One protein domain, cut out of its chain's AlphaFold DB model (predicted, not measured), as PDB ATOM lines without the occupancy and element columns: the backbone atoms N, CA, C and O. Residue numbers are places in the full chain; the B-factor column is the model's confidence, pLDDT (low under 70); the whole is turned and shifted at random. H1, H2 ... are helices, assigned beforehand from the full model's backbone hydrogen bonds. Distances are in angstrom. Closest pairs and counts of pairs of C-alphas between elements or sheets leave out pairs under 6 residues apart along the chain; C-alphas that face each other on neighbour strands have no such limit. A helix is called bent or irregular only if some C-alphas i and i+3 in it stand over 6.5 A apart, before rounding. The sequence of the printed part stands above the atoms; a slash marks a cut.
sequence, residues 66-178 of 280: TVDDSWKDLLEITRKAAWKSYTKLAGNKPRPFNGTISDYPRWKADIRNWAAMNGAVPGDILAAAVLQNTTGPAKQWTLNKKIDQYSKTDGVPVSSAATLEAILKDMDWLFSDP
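What this domain is: This is residues 66 to 178 of the 280 residues of an uncharacterized protein of Trichoderma harzianum (UniProt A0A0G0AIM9). A small helical body has H2 and H6 side by side, running opposite ways, with H3 packed on H6 near the middle of the whole. The short H5 packs on H3 and H6, H4 lies toward the far end of the body, and H1 lies off its other end, touching no helix and joined to H2 by a long loop. The printed part has 113 residues with six named helices, H1 to H6 in order along the chain, and no named strand; the class is all helix. It is compact, with a radius of gyration of the C-alphas of 14.7 A, yet elongated in outline, spanning 51 by 29 by 20 A.

How they stand to each other: H1, residues 71 to 84, is near H3, residues 123 to 132, with 7 pairs of C-alphas within 10 A. H2, residues 101 to 117, is apart from H1. H2 is irregular, with C-alphas 102 and 105 7.0 A apart, and has a kink of 27 degrees near residue 108. H2 and H3 are close but not clearly touching; their closest C-alphas, of Ala 115 and Leu 126, are 7.4 A apart. H4, residues 136 to 143, is close to but not clearly touching H3, the closest C-alphas being those of Leu 131 and Thr 142, 6.0 A apart. H5, residues 148 to 151, touches H3, closest at the C-alphas of Gly 123 and Ser 151, 4.9 A apart. H6, residues 160 to 175, is the hub, touching H2, H3 and H5. H6 and H2 run opposite ways at a shallow tilt of 1 degree, with the C-alphas of Ile 101 and Phe 175 closest at 5.1 A. With residues 160 to 167 alone, H6 touches H3, closest at the C-alphas of Gly 123 and Ser 160, 4.3 A apart; they run the same way at a shallow tilt of 34 degrees, only just short of steep. The same residues of H6 touch H5, where the C-alphas of Tyr 150 and Thr 163 are closest, 5.1 A apart. H4 and H6 are near each other. In H1 and H3 every O i to N i+4 pair is within hydrogen-bond range; the counts are 11 of 13 in H2, 2 of 4 in H4 and 11 of 12 in H6, and H5 is too short for such a pair.

Where its parts are: H1 begins at C-alpha 71 (157.820, 158.036, 161.681) and is 20.2 A long. H2 is 25.2 A, H3 14.0 A and H6 21.6 A long. H6 ends at C-alpha 175 (164.639, 191.583, 170.454).

The domain as a whole: The C-alphas farthest apart, of Thr 66 and Ser 102, are 51.5 A apart. The printed part has no cut, and the link from H1 to H2, residues 85 to 100, is long. The mean pLDDT of the printed part is 77.9; residues 66 to 87, 119 to 120, 155 to 157 and 178 are under 70.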
ATOM      1  N   THR A  66     154.746 151.925 151.971       38.81
ATOM      2  CA  THR A  66     155.640 151.444 150.899       38.81
ATOM      3  C   THR A  66     156.949 152.218 150.772       38.81
ATOM      4  O   THR A  66     157.729 151.918 149.873       38.81
ATOM      5  N   VAL A  67     157.191 153.219 151.619       38.91
ATOM      6  CA  VAL A  67     158.418 154.021 151.569       38.91
ATOM      7  C   VAL A  67     159.065 153.985 152.944       38.91
ATOM      8  O   VAL A  67     158.380 154.082 153.958       38.91
ATOM      9  N   ASP A  68     160.375 153.774 152.948       46.50
ATOM     10  CA  ASP A  68     161.275 153.624 154.095       46.50
ATOM     11  C   ASP A  68     161.432 154.953 154.878       46.50
ATOM     12  O   ASP A  68     162.533 155.426 155.152       46.50
ATOM     13  N   ASP A  69     160.309 155.610 155.180       45.22
ATOM     14  CA  ASP A  69     160.235 156.974 155.686       45.22
ATOM     15  C   ASP A  69     160.062 156.985 157.204       45.22
ATOM     16  O   ASP A  69     159.258 156.257 157.799       45.22
ATOM     17  N   SER A  70     160.839 157.847 157.854       54.47
ATOM     18  CA  SER A  70     160.854 157.967 159.303       54.47
ATOM     19  C   SER A  70     159.453 158.305 159.828       54.47
ATOM     20  O   SER A  70     158.711 159.090 159.241       54.47
ATOM     21  N   TRP A  71     159.090 157.762 160.991       49.25
ATOM     22  CA  TRP A  71     157.820 158.036 161.681       49.25
ATOM     23  C   TRP A  71     157.433 159.534 161.721       49.25
ATOM     24  O   TRP A  71     156.255 159.882 161.695       49.25
ATOM     25  N   LYS A  72     158.421 160.440 161.733       52.50
ATOM     26  CA  LYS A  72     158.222 161.897 161.704       52.50
ATOM     27  C   LYS A  72     157.644 162.407 160.380       52.50
ATOM     28  O   LYS A  72     156.788 163.291 160.408       52.50
ATOM     29  N   ASP A  73     158.055 161.838 159.253       54.06
ATOM     30  CA  ASP A  73     157.554 162.201 157.925       54.06
ATOM     31  C   ASP A  73     156.092 161.773 157.762       54.06
ATOM     32  O   ASP A  73     155.247 162.559 157.326       54.06
ATOM     33  N   LEU A  74     155.756 160.567 158.232       52.50
ATOM     34  CA  LEU A  74     154.385 160.050 158.224       52.50
ATOM     35  C   LEU A  74     153.437 160.885 159.085       52.50
ATOM     36  O   LEU A  74     152.307 161.176 158.675       52.50
ATOM     37  N   LEU A  75     153.906 161.309 160.260       54.69
ATOM     38  CA  LEU A  75     153.162 162.208 161.138       54.69
ATOM     39  C   LEU A  75     152.855 163.540 160.450       54.69
ATOM     40  O   LEU A  75     151.722 164.019 160.520       54.69
ATOM     41  N   GLU A  76     153.830 164.135 159.766       57.72
ATOM     42  CA  GLU A  76     153.634 165.433 159.125       57.72
ATOM     43  C   GLU A  76     152.746 165.346 157.881       57.72
ATOM     44  O   GLU A  76     151.878 166.197 157.680       57.72
ATOM     45  N   ILE A  77     152.896 164.297 157.069       58.03
ATOM     46  CA  ILE A  77     152.010 164.040 155.924       58.03
ATOM     47  C   ILE A  77     150.564 163.880 156.405       58.03
ATOM     48  O   ILE A  77     149.651 164.479 155.830       58.03
ATOM     49  N   THR A  78     150.357 163.136 157.494       55.34
ATOM     50  CA  THR A  78     149.029 162.927 158.084       55.34
ATOM     51  C   THR A  78     148.441 164.234 158.615       55.34
ATOM     52  O   THR A  78     147.284 164.541 158.324       55.34
ATOM     53  N   ARG A  79     149.233 165.066 159.310       58.34
ATOM     54  CA  ARG A  79     148.794 166.408 159.740       58.34
ATOM     55  C   ARG A  79     148.429 167.297 158.558       58.34
ATOM     56  O   ARG A  79     147.401 167.963 158.597       58.34
ATOM     57  N   LYS A  80     149.233 167.299 157.493       58.75
ATOM     58  CA  LYS A  80     148.965 168.090 156.282       58.75
ATOM     59  C   LYS A  80     147.689 167.647 155.580       58.75
ATOM     60  O   LYS A  80     146.927 168.497 155.129       58.75
ATOM     61  N   ALA A  81     147.445 166.343 155.493       56.97
ATOM     62  CA  ALA A  81     146.212 165.809 154.927       56.97
ATOM     63  C   ALA A  81     144.991 166.179 155.786       56.97
ATOM     64  O   ALA A  81     144.027 166.722 155.255       56.97
ATOM     65  N   ALA A  82     145.068 165.981 157.106       55.06
ATOM     66  CA  ALA A  82     144.011 166.364 158.046       55.06
ATOM     67  C   ALA A  82     143.758 167.881 158.078       55.06
ATOM     68  O   ALA A  82     142.638 168.320 158.311       55.06
ATOM     69  N   TRP A  83     144.778 168.700 157.818       57.09
ATOM     70  CA  TRP A  83     144.627 170.149 157.729       57.09
ATOM     71  C   TRP A  83     144.067 170.620 156.384       57.09
ATOM     72  O   TRP A  83     143.387 171.635 156.325       57.09
ATOM     73  N   LYS A  84     144.285 169.906 155.273       55.09
ATOM     74  CA  LYS A  84     143.681 170.290 153.980       55.09
ATOM     75  C   LYS A  84     142.149 170.324 154.027       55.09
ATOM     76  O   LYS A  84     141.552 171.106 153.293       55.09
ATOM     77  N   SER A  85     141.526 169.538 154.904       49.75
ATOM     78  CA  SER A  85     140.084 169.590 155.169       49.75
ATOM     79  C   SER A  85     139.678 170.674 156.183       49.75
ATOM     80  O   SER A  85     138.491 170.969 156.309       49.75
ATOM     81  N   TYR A  86     140.634 171.312 156.868       50.69
ATOM     82  CA  TYR A  86     140.424 172.293 157.934       50.69
ATOM     83  C   TYR A  86     141.223 173.581 157.667       50.69
ATOM     84  O   TYR A  86     142.413 173.676 157.933       50.69
ATOM     85  N   THR A  87     140.592 174.628 157.133       58.12
ATOM     86  CA  THR A  87     141.337 175.793 156.608       58.12
ATOM     87  C   THR A  87     141.592 176.923 157.613       58.12
ATOM     88  O   THR A  87     142.157 177.951 157.236       58.12
ATOM     89  N   LYS A  88     141.187 176.788 158.883       70.00
ATOM     90  CA  LYS A  88     141.208 177.901 159.851       70.00
ATOM     91  C   LYS A  88     141.962 177.570 161.133       70.00
ATOM     92  O   LYS A  88     141.617 176.627 161.834       70.00
ATOM     93  N   LEU A  89     142.941 178.420 161.455       79.56
ATOM     94  CA  LEU A  89     143.623 178.450 162.753       79.56
ATOM     95  C   LEU A  89     142.640 178.859 163.855       79.56
ATOM     96  O   LEU A  89     141.788 179.726 163.649       79.56
ATOM     97  N   ALA A  90     142.772 178.230 165.017       77.31
ATOM     98  CA  ALA A  90     141.930 178.470 166.175       77.31
ATOM     99  C   ALA A  90     142.358 179.734 166.936       77.31
ATOM    100  O   ALA A  90     143.545 180.069 167.025       77.31
ATOM    101  N   GLY A  91     141.366 180.396 167.539       80.81
ATOM    102  CA  GLY A  91     141.553 181.558 168.402       80.81
ATOM    103  C   GLY A  91     141.943 182.844 167.668       80.81
ATOM    104  O   GLY A  91     142.340 182.855 166.502       80.81
ATOM    105  N   ASN A  92     141.845 183.960 168.388       84.81
ATOM    106  CA  ASN A  92     142.299 185.247 167.878       84.81
ATOM    107  C   ASN A  92     143.826 185.289 167.899       84.81
ATOM    108  O   ASN A  92     144.444 185.164 168.957       84.81
ATOM    109  N   LYS A  93     144.431 185.492 166.726       85.81
ATOM    110  CA  LYS A  93     145.871 185.720 166.621       85.81
ATOM    111  C   LYS A  93     146.244 186.986 167.413       85.81
ATOM    112  O   LYS A  93     145.531 187.989 167.303       85.81
ATOM    113  N   PRO A  94     147.330 186.972 168.205       90.19
ATOM    114  CA  PRO A  94     147.744 188.138 168.975       90.19
ATOM    115  C   PRO A  94     148.153 189.294 168.066       90.19
ATOM    116  O   PRO A  94     148.469 189.090 166.889       90.19
ATOM    117  N   ARG A  95     148.173 190.511 168.625       91.75
ATOM    118  CA  ARG A  95     148.560 191.719 167.881       91.75
ATOM    119  C   ARG A  95     149.924 191.522 167.195       91.75
ATOM    120  O   ARG A  95     150.811 190.925 167.811       91.75
ATOM    121  N   PRO A  96     150.113 192.013 165.956       94.62
ATOM    122  CA  PRO A  96     151.382 191.852 165.257       94.62
ATOM    123  C   PRO A  96     152.545 192.494 166.010       94.62
ATOM    124  O   PRO A  96     152.409 193.595 166.545       94.62
ATOM    125  N   PHE A  97     153.702 191.834 166.006       94.44
ATOM    126  CA  PHE A  97     154.912 192.406 166.592       94.44
ATOM    127  C   PHE A  97     155.529 193.424 165.642       94.44
ATOM    128  O   PHE A  97     155.774 193.116 164.476       94.44
ATOM    129  N   ASN A  98     155.784 194.635 166.125       92.75
ATOM    130  CA  ASN A  98     156.374 195.713 165.331       92.75
ATOM    131  C   ASN A  98     157.910 195.778 165.433       92.75
ATOM    132  O   ASN A  98     158.530 196.466 164.630       92.75
ATOM    133  N   GLY A  99     158.542 195.068 166.374       86.94
ATOM    134  CA  GLY A  99     159.990 195.146 166.617       86.94
ATOM    135  C   GLY A  99     160.391 195.954 167.852       86.94
ATOM    136  O   GLY A  99     161.584 196.096 168.107       86.94
ATOM    137  N   THR A 100     159.440 196.473 168.632       88.69
ATOM    138  CA  THR A 100     159.740 197.184 169.880       88.69
ATOM    139  C   THR A 100     160.231 196.215 170.961       88.69
ATOM    140  O   THR A 100     159.485 195.351 171.416       88.69
ATOM    141  N   ILE A 101     161.468 196.404 171.434       86.19
ATOM    142  CA  ILE A 101     162.117 195.551 172.450       86.19
ATOM    143  C   ILE A 101     161.291 195.447 173.746       86.19
ATOM    144  O   ILE A 101     161.143 194.357 174.289       86.19
ATOM    145  N   SER A 102     160.700 196.547 174.233       79.81
ATOM    146  CA  SER A 102     159.885 196.527 175.462       79.81
ATOM    147  C   SER A 102     158.607 195.693 175.343       79.81
ATOM    148  O   SER A 102     158.119 195.180 176.346       79.81
ATOM    149  N   ASP A 103     158.072 195.547 174.130       83.56
ATOM    150  CA  ASP A 103     156.814 194.836 173.878       83.56
ATOM    151  C   ASP A 103     157.051 193.347 173.585       83.56
ATOM    152  O   ASP A 103     156.127 192.534 173.674       83.56
ATOM    153  N   TYR A 104     158.295 192.979 173.259       88.69
ATOM    154  CA  TYR A 104     158.679 191.628 172.869       88.69
ATOM    155  C   TYR A 104     158.361 190.560 173.934       88.69
ATOM    156  O   TYR A 104     157.767 189.549 173.557       88.69
ATOM    157  N   PRO A 105     158.627 190.749 175.248       84.94
ATOM    158  CA  PRO A 105     158.301 189.739 176.260       84.94
ATOM    159  C   PRO A 105     156.807 189.406 176.324       84.94
ATOM    160  O   PRO A 105     156.428 188.234 176.368       84.94
ATOM    161  N   ARG A 106     155.948 190.433 176.271       85.00
ATOM    162  CA  ARG A 106     154.490 190.262 176.261       85.00
ATOM    163  C   ARG A 106     154.036 189.557 174.987       85.00
ATOM    164  O   ARG A 106     153.308 188.572 175.060       85.00
ATOM    165  N   TRP A 107     154.498 190.026 173.829       92.00
ATOM    166  CA  TRP A 107     154.147 189.412 172.550       92.00
ATOM    167  C   TRP A 107     154.591 187.944 172.470       92.00
ATOM    168  O   TRP A 107     153.836 187.096 171.998       92.00
ATOM    169  N   LYS A 108     155.786 187.627 172.983       91.25
ATOM    170  CA  LYS A 108     156.340 186.269 173.048       91.25
ATOM    171  C   LYS A 108     155.464 185.327 173.879       91.25
ATOM    172  O   LYS A 108     155.257 184.181 173.485       91.25
ATOM    173  N   ALA A 109     154.932 185.792 175.008       85.38
ATOM    174  CA  ALA A 109     153.962 185.029 175.793       85.38
ATOM    175  C   ALA A 109     152.642 184.829 175.026       85.38
ATOM    176  O   ALA A 109     152.153 183.702 174.915       85.38
ATOM    177  N   ASP A 110     152.102 185.895 174.431       85.88
ATOM    178  CA  ASP A 110     150.834 185.847 173.698       85.88
ATOM    179  C   ASP A 110     150.902 184.902 172.478       85.88
ATOM    180  O   ASP A 110     149.984 184.108 172.248       85.88
ATOM    181  N   ILE A 111     152.001 184.926 171.709       91.88
ATOM    182  CA  ILE A 111     152.183 184.047 170.542       91.88
ATOM    183  C   ILE A 111     152.399 182.584 170.942       91.88
ATOM    184  O   ILE A 111     151.920 181.701 170.231       91.88
ATOM    185  N   ARG A 112     153.035 182.309 172.092       88.56
ATOM    186  CA  ARG A 112     153.148 180.947 172.645       88.56
ATOM    187  C   ARG A 112     151.797 180.365 173.016       88.56
ATOM    188  O   ARG A 112     151.493 179.247 172.612       88.56
ATOM    189  N   ASN A 113     150.968 181.137 173.710       81.62
ATOM    190  CA  ASN A 113     149.619 180.706 174.068       81.62
ATOM    191  C   ASN A 113     148.774 180.431 172.817       81.62
ATOM    192  O   ASN A 113     148.099 179.407 172.723       81.62
ATOM    193  N   TRP A 114     148.862 181.311 171.815       87.38
ATOM    194  CA  TRP A 114     148.163 181.121 170.547       87.38
ATOM    195  C   TRP A 114     148.645 179.891 169.764       87.38
ATOM    196  O   TRP A 114     147.831 179.126 169.244       87.38
ATOM    197  N   ALA A 115     149.955 179.661 169.708       82.50
ATOM    198  CA  ALA A 115     150.527 178.499 169.038       82.50
ATOM    199  C   ALA A 115     150.208 177.185 169.766       82.50
ATOM    200  O   ALA A 115     149.966 176.180 169.104       82.50
ATOM    201  N   ALA A 116     150.134 177.186 171.101       77.31
ATOM    202  CA  ALA A 116     149.730 176.017 171.881       77.31
ATOM    203  C   ALA A 116     148.302 175.559 171.535       77.31
ATOM    204  O   ALA A 116     148.076 174.367 171.332       77.31
ATOM    205  N   MET A 117     147.360 176.499 171.357       73.81
ATOM    206  CA  MET A 117     146.001 176.198 170.870       73.81
ATOM    207  C   MET A 117     145.987 175.597 169.457       73.81
ATOM    208  O   MET A 117     145.049 174.898 169.086       73.81
ATOM    209  N   ASN A 118     147.030 175.857 168.668       78.56
ATOM    210  CA  ASN A 118     147.200 175.368 167.305       78.56
ATOM    211  C   ASN A 118     148.278 174.270 167.214       78.56
ATOM    212  O   ASN A 118     148.789 174.006 166.133       78.56
ATOM    213  N   GLY A 119     148.630 173.595 168.315       67.88
ATOM    214  CA  GLY A 119     149.764 172.659 168.358       67.88
ATOM    215  C   GLY A 119     149.664 171.449 167.415       67.88
ATOM    216  O   GLY A 119     150.680 170.815 167.125       67.88
ATOM    217  N   ALA A 120     148.464 171.143 166.912       67.62
ATOM    218  CA  ALA A 120     148.211 170.059 165.964       67.62
ATOM    219  C   ALA A 120     148.488 170.430 164.492       67.62
ATOM    220  O   ALA A 120     148.493 169.538 163.641       67.62
ATOM    221  N   VAL A 121     148.709 171.712 164.170       74.19
ATOM    222  CA  VAL A 121     148.935 172.131 162.778       74.19
ATOM    223  C   VAL A 121     150.325 171.715 162.277       74.19
ATOM    224  O   VAL A 121     151.248 171.560 163.085       74.19
ATOM    225  N   PRO A 122     150.501 171.545 160.955       79.31
ATOM    226  CA  PRO A 122     151.817 171.383 160.340       79.31
ATOM    227  C   PRO A 122     152.773 172.530 160.684       79.31
ATOM    228  O   PRO A 122     152.367 173.696 160.753       79.31
ATOM    229  N   GLY A 123     154.053 172.209 160.884       79.50
ATOM    230  CA  GLY A 123     155.051 173.187 161.326       79.50
ATOM    231  C   GLY A 123     155.243 174.327 160.321       79.50
ATOM    232  O   GLY A 123     155.367 175.488 160.700       79.50
ATOM    233  N   ASP A 124     155.182 174.033 159.022       83.69
ATOM    234  CA  ASP A 124     155.295 175.033 157.953       83.69
ATOM    235  C   ASP A 124     154.141 176.050 157.961       83.69
ATOM    236  O   ASP A 124     154.363 177.251 157.782       83.69
ATOM    237  N   ILE A 125     152.921 175.591 158.242       86.50
ATOM    238  CA  ILE A 125     151.739 176.445 158.398       86.50
ATOM    239  C   ILE A 125     151.877 177.339 159.629       86.50
ATOM    240  O   ILE A 125     151.612 178.544 159.539       86.50
ATOM    241  N   LEU A 126     152.330 176.793 160.765       88.38
ATOM    242  CA  LEU A 126     152.570 177.599 161.961       88.38
ATOM    243  C   LEU A 126     153.661 178.646 161.712       88.38
ATOM    244  O   LEU A 126     153.458 179.821 162.021       88.38
ATOM    245  N   ALA A 127     154.787 178.247 161.118       91.19
ATOM    246  CA  ALA A 127     155.877 179.154 160.773       91.19
ATOM    247  C   ALA A 127     155.393 180.287 159.864       91.19
ATOM    248  O   ALA A 127     155.633 181.455 160.168       91.19
ATOM    249  N   ALA A 128     154.659 179.969 158.792       91.12
ATOM    250  CA  ALA A 128     154.080 180.974 157.908       91.12
ATOM    251  C   ALA A 128     153.185 181.950 158.683       91.12
ATOM    252  O   ALA A 128     153.311 183.166 158.537       91.12
ATOM    253  N   ALA A 129     152.320 181.433 159.556       91.75
ATOM    254  CA  ALA A 129     151.420 182.256 160.343       91.75
ATOM    255  C   ALA A 129     152.173 183.172 161.323       91.75
ATOM    256  O   ALA A 129     151.852 184.361 161.401       91.75
ATOM    257  N   VAL A 130     153.162 182.660 162.056       92.88
ATOM    258  CA  VAL A 130     153.957 183.450 163.009       92.88
ATOM    259  C   VAL A 130     154.768 184.520 162.278       92.88
ATOM    260  O   VAL A 130     154.702 185.688 162.651       92.88
ATOM    261  N   LEU A 131     155.448 184.160 161.185       92.31
ATOM    262  CA  LEU A 131     156.233 185.094 160.369       92.31
ATOM    263  C   LEU A 131     155.354 186.172 159.715       92.31
ATOM    264  O   LEU A 131     155.738 187.334 159.629       92.31
ATOM    265  N   GLN A 132     154.134 185.838 159.294       91.06
ATOM    266  CA  GLN A 132     153.186 186.841 158.804       91.06
ATOM    267  C   GLN A 132     152.689 187.785 159.909       91.06
ATOM    268  O   GLN A 132     152.266 188.894 159.588       91.06
ATOM    269  N   ASN A 133     152.770 187.392 161.188       92.94
ATOM    270  CA  ASN A 133     152.340 188.198 162.335       92.94
ATOM    271  C   ASN A 133     153.393 189.221 162.806       92.94
ATOM    272  O   ASN A 133     153.515 189.512 163.998       92.94
ATOM    273  N   THR A 134     154.161 189.769 161.870       92.75
ATOM    274  CA  THR A 134     155.140 190.829 162.112       92.75
ATOM    275  C   THR A 134     154.834 192.042 161.241       92.75
ATOM    276  O   THR A 134     154.284 191.936 160.142       92.75
ATOM    277  N   THR A 135     155.179 193.222 161.746       92.25
ATOM    278  CA  THR A 135     155.001 194.529 161.098       92.25
ATOM    279  C   THR A 135     156.209 195.420 161.395       92.25
ATOM    280  O   THR A 135     157.104 195.022 162.141       92.25
ATOM    281  N   GLY A 136     156.264 196.616 160.800       88.38
ATOM    282  CA  GLY A 136     157.286 197.617 161.119       88.38
ATOM    283  C   GLY A 136     158.729 197.095 160.987       88.38
ATOM    284  O   GLY A 136     159.006 196.292 160.091       88.38
ATOM    285  N   PRO A 137     159.650 197.525 161.870       83.50
ATOM    286  CA  PRO A 137     161.021 197.012 161.938       83.50
ATOM    287  C   PRO A 137     161.149 195.481 161.986       83.50
ATOM    288  O   PRO A 137     162.010 194.923 161.305       83.50
ATOM    289  N   ALA A 138     160.273 194.775 162.713       88.25
ATOM    290  CA  ALA A 138     160.310 193.308 162.764       88.25
ATOM    291  C   ALA A 138     160.023 192.658 161.400       88.25
ATOM    292  O   ALA A 138     160.509 191.558 161.129       88.25
ATOM    293  N   LYS A 139     159.286 193.337 160.508       90.25
ATOM    294  CA  LYS A 139     159.010 192.821 159.162       90.25
ATOM    295  C   LYS A 139     160.280 192.670 158.332       90.25
ATOM    296  O   LYS A 139     160.398 191.694 157.598       90.25
ATOM    297  N   GLN A 140     161.233 193.592 158.475       83.94
ATOM    298  CA  GLN A 140     162.509 193.540 157.754       83.94
ATOM    299  C   GLN A 140     163.308 192.288 158.117       83.94
ATOM    300  O   GLN A 140     163.864 191.625 157.248       83.94
ATOM    301  N   TRP A 141     163.292 191.908 159.396       87.12
ATOM    302  CA  TRP A 141     163.869 190.645 159.840       87.12
ATOM    303  C   TRP A 141     163.157 189.443 159.202       87.12
ATOM    304  O   TRP A 141     163.820 188.561 158.661       87.12
ATOM    305  N   THR A 142     161.821 189.429 159.203       89.81
ATOM    306  CA  THR A 142     161.017 188.338 158.629       89.81
ATOM    307  C   THR A 142     161.253 188.139 157.129       89.81
ATOM    308  O   THR A 142     161.237 187.003 156.666       89.81
ATOM    309  N   LEU A 143     161.490 189.204 156.356       86.19
ATOM    310  CA  LEU A 143     161.708 189.101 154.903       86.19
ATOM    311  C   LEU A 143     162.920 188.233 154.533       86.19
ATOM    312  O   LEU A 143     162.928 187.617 153.472       86.19
ATOM    313  N   ASN A 144     163.903 188.125 155.426       84.75
ATOM    314  CA  ASN A 144     165.102 187.311 155.220       84.75
ATOM    315  C   ASN A 144     164.940 185.859 155.704       84.75
ATOM    316  O   ASN A 144     165.911 185.104 155.733       84.75
ATOM    317  N   LYS A 145     163.735 185.460 156.128       88.50
ATOM    318  CA  LYS A 145     163.458 184.151 156.724       88.50
ATOM    319  C   LYS A 145     162.710 183.241 155.748       88.50
ATOM    320  O   LYS A 145     161.740 183.645 155.116       88.50
ATOM    321  N   LYS A 146     163.142 181.980 155.664       88.44
ATOM    322  CA  LYS A 146     162.460 180.916 154.913       88.44
ATOM    323  C   LYS A 146     161.660 180.043 155.875       88.44
ATOM    324  O   LYS A 146     162.187 179.646 156.904       88.44
ATOM    325  N   ILE A 147     160.422 179.693 155.528       86.69
ATOM    326  CA  ILE A 147     159.564 178.816 156.351       86.69
ATOM    327  C   ILE A 147     160.283 177.497 156.685       86.69
ATOM    328  O   ILE A 147     160.391 177.128 157.854       86.69
ATOM    329  N   ASP A 148     160.866 176.864 155.664       84.81
ATOM    330  CA  ASP A 148     161.554 175.573 155.771       84.81
ATOM    331  C   ASP A 148     162.732 175.559 156.752       84.81
ATOM    332  O   ASP A 148     163.052 174.503 157.287       84.81
ATOM    333  N   GLN A 149     163.347 176.712 157.043       85.88
ATOM    334  CA  GLN A 149     164.452 176.780 158.007       85.88
ATOM    335  C   GLN A 149     163.988 176.532 159.458       85.88
ATOM    336  O   GLN A 149     164.814 176.286 160.330       85.88
ATOM    337  N   TYR A 150     162.679 176.645 159.718       88.75
ATOM    338  CA  TYR A 150     162.071 176.449 161.037       88.75
ATOM    339  C   TYR A 150     161.192 175.199 161.097       88.75
ATOM    340  O   TYR A 150     161.007 174.621 162.166       88.75
ATOM    341  N   SER A 151     160.609 174.793 159.968       78.88
ATOM    342  CA  SER A 151     159.708 173.642 159.902       78.88
ATOM    343  C   SER A 151     160.407 172.327 159.559       78.88
ATOM    344  O   SER A 151     159.740 171.293 159.573       78.88
ATOM    345  N   LYS A 152     161.721 172.333 159.280       77.19
ATOM    346  CA  LYS A 152     162.513 171.130 158.983       77.19
ATOM    347  C   LYS A 152     163.891 171.147 159.659       77.19
ATOM    348  O   LYS A 152     164.510 172.198 159.804       77.19
ATOM    349  N   THR A 153     164.403 169.969 160.005       71.31
ATOM    350  CA  THR A 153     165.795 169.727 160.419       71.31
ATOM    351  C   THR A 153     166.339 168.573 159.589       71.31
ATOM    352  O   THR A 153     165.730 167.510 159.566       71.31
ATOM    353  N   ASP A 154     167.435 168.798 158.859       70.69
ATOM    354  CA  ASP A 154     168.019 167.821 157.923       70.69
ATOM    355  C   ASP A 154     167.004 167.255 156.908       70.69
ATOM    356  O   ASP A 154     167.024 166.084 156.547       70.69
ATOM    357  N   GLY A 155     166.066 168.100 156.465       62.31
ATOM    358  CA  GLY A 155     164.978 167.716 155.559       62.31
ATOM    359  C   GLY A 155     163.760 167.087 156.245       62.31
ATOM    360  O   GLY A 155     162.685 167.088 155.649       62.31
ATOM    361  N   VAL A 156     163.887 166.662 157.506       57.38
ATOM    362  CA  VAL A 156     162.819 166.026 158.291       57.38
ATOM    363  C   VAL A 156     161.912 167.087 158.919       57.38
ATOM    364  O   VAL A 156     162.418 167.982 159.604       57.38
ATOM    365  N   PRO A 157     160.580 167.022 158.747       66.88
ATOM    366  CA  PRO A 157     159.663 167.948 159.388       66.88
ATOM    367  C   PRO A 157     159.710 167.877 160.915       66.88
ATOM    368  O   PRO A 157     159.855 166.808 161.516       66.88
ATOM    369  N   VAL A 158     159.540 169.029 161.559       71.19
ATOM    370  CA  VAL A 158     159.484 169.139 163.023       71.19
ATOM    371  C   VAL A 158     158.098 169.571 163.494       71.19
ATOM    372  O   VAL A 158     157.285 170.081 162.728       71.19
ATOM    373  N   SER A 159     157.799 169.333 164.772       73.31
ATOM    374  CA  SER A 159     156.500 169.690 165.346       73.31
ATOM    375  C   SER A 159     156.288 171.204 165.383       73.31
ATOM    376  O   SER A 159     157.239 171.971 165.517       73.31
ATOM    377  N   SER A 160     155.023 171.626 165.397       75.88
ATOM    378  CA  SER A 160     154.630 173.022 165.625       75.88
ATOM    379  C   SER A 160     155.310 173.656 166.850       75.88
ATOM    380  O   SER A 160     155.810 174.777 166.780       75.88
ATOM    381  N   ALA A 161     155.416 172.924 167.963       75.69
ATOM    382  CA  ALA A 161     156.116 173.409 169.153       75.69
ATOM    383  C   ALA A 161     157.616 173.652 168.896       75.69
ATOM    384  O   ALA A 161     158.142 174.701 169.264       75.69
ATOM    385  N   ALA A 162     158.296 172.716 168.225       77.94
ATOM    386  CA  ALA A 162     159.710 172.857 167.881       77.94
ATOM    387  C   ALA A 162     159.943 174.001 166.880       77.94
ATOM    388  O   ALA A 162     160.882 174.779 167.041       77.94
ATOM    389  N   THR A 163     159.058 174.151 165.893       86.62
ATOM    390  CA  THR A 163     159.072 175.271 164.949       86.62
ATOM    391  C   THR A 163     158.956 176.615 165.661       86.62
ATOM    392  O   THR A 163     159.720 177.533 165.362       86.62
ATOM    393  N   LEU A 164     158.026 176.748 166.611       90.44
ATOM    394  CA  LEU A 164     157.860 177.994 167.353       90.44
ATOM    395  C   LEU A 164     159.107 178.332 168.173       90.44
ATOM    396  O   LEU A 164     159.568 179.469 168.124       90.44
ATOM    397  N   GLU A 165     159.667 177.370 168.904       89.25
ATOM    398  CA  GLU A 165     160.864 177.624 169.711       89.25
ATOM    399  C   GLU A 165     162.084 177.964 168.842       89.25
ATOM    400  O   GLU A 165     162.873 178.829 169.219       89.25
ATOM    401  N   ALA A 166     162.206 177.385 167.642       90.06
ATOM    402  CA  ALA A 166     163.239 177.780 166.684       90.06
ATOM    403  C   ALA A 166     163.085 179.246 166.234       90.06
ATOM    404  O   ALA A 166     164.065 179.991 166.204       90.06
ATOM    405  N   ILE A 167     161.854 179.689 165.949       93.69
ATOM    406  CA  ILE A 167     161.559 181.091 165.610       93.69
ATOM    407  C   ILE A 167     161.881 182.013 166.792       93.69
ATOM    408  O   ILE A 167     162.542 183.036 166.618       93.69
ATOM    409  N   LEU A 168     161.430 181.657 167.997       93.19
ATOM    410  CA  LEU A 168     161.633 182.475 169.192       93.19
ATOM    411  C   LEU A 168     163.104 182.568 169.587       93.19
ATOM    412  O   LEU A 168     163.531 183.632 170.013       93.19
ATOM    413  N   LYS A 169     163.895 181.513 169.386       91.25
ATOM    414  CA  LYS A 169     165.345 181.545 169.612       91.25
ATOM    415  C   LYS A 169     166.041 182.575 168.716       91.25
ATOM    416  O   LYS A 169     166.875 183.337 169.197       91.25
ATOM    417  N   ASP A 170     165.674 182.628 167.436       90.75
ATOM    418  CA  ASP A 170     166.183 183.638 166.500       90.75
ATOM    419  C   ASP A 170     165.768 185.058 166.910       90.75
ATOM    420  O   ASP A 170     166.559 185.998 166.821       90.75
ATOM    421  N   MET A 171     164.516 185.224 167.338       90.31
ATOM    422  CA  MET A 171     163.998 186.517 167.783       90.31
ATOM    423  C   MET A 171     164.615 186.958 169.111       90.31
ATOM    424  O   MET A 171     164.865 188.145 169.296       90.31
ATOM    425  N   ASP A 172     164.913 186.022 170.013       89.38
ATOM    426  CA  ASP A 172     165.496 186.311 171.319       89.38
ATOM    427  C   ASP A 172     166.855 186.984 171.193       89.38
ATOM    428  O   ASP A 172     167.132 187.911 171.947       89.38
ATOM    429  N   TRP A 173     167.661 186.578 170.214       82.94
ATOM    430  CA  TRP A 173     168.949 187.206 169.932       82.94
ATOM    431  C   TRP A 173     168.833 188.687 169.535       82.94
ATOM    432  O   TRP A 173     169.741 189.471 169.791       82.94
ATOM    433  N   LEU A 174     167.727 189.075 168.896       83.50
ATOM    434  CA  LEU A 174     167.557 190.400 168.291       83.50
ATOM    435  C   LEU A 174     166.700 191.348 169.128       83.50
ATOM    436  O   LEU A 174     166.921 192.556 169.111       83.50
ATOM    437  N   PHE A 175     165.693 190.806 169.809       85.88
ATOM    438  CA  PHE A 175     164.639 191.583 170.454       85.88
ATOM    439  C   PHE A 175     164.560 191.358 171.962       85.88
ATOM    440  O   PHE A 175     163.821 192.082 172.629       85.88
ATOM    441  N   SER A 176     165.316 190.405 172.524       82.44
ATOM    442  CA  SER A 176     165.486 190.372 173.977       82.44
ATOM    443  C   SER A 176     166.408 191.499 174.387       82.44
ATOM    444  O   SER A 176     167.477 191.687 173.813       82.44
ATOM    445  N   ASP A 177     166.019 192.227 175.422       78.12
ATOM    446  CA  ASP A 177     166.909 193.190 176.038       78.12
ATOM    447  C   ASP A 177     167.897 192.456 176.960       78.12
ATOM    448  O   ASP A 177     167.483 191.964 178.018       78.12
ATOM    449  N   PRO A 178     169.195 192.393 176.611       69.00
ATOM    450  CA  PRO A 178     170.181 191.656 177.400       69.00
ATOM    451  C   PRO A 178     170.386 192.260 178.795       69.00
ATOM    452  O   PRO A 178     170.877 191.583 179.693       69.00
TER     453      PRO A 178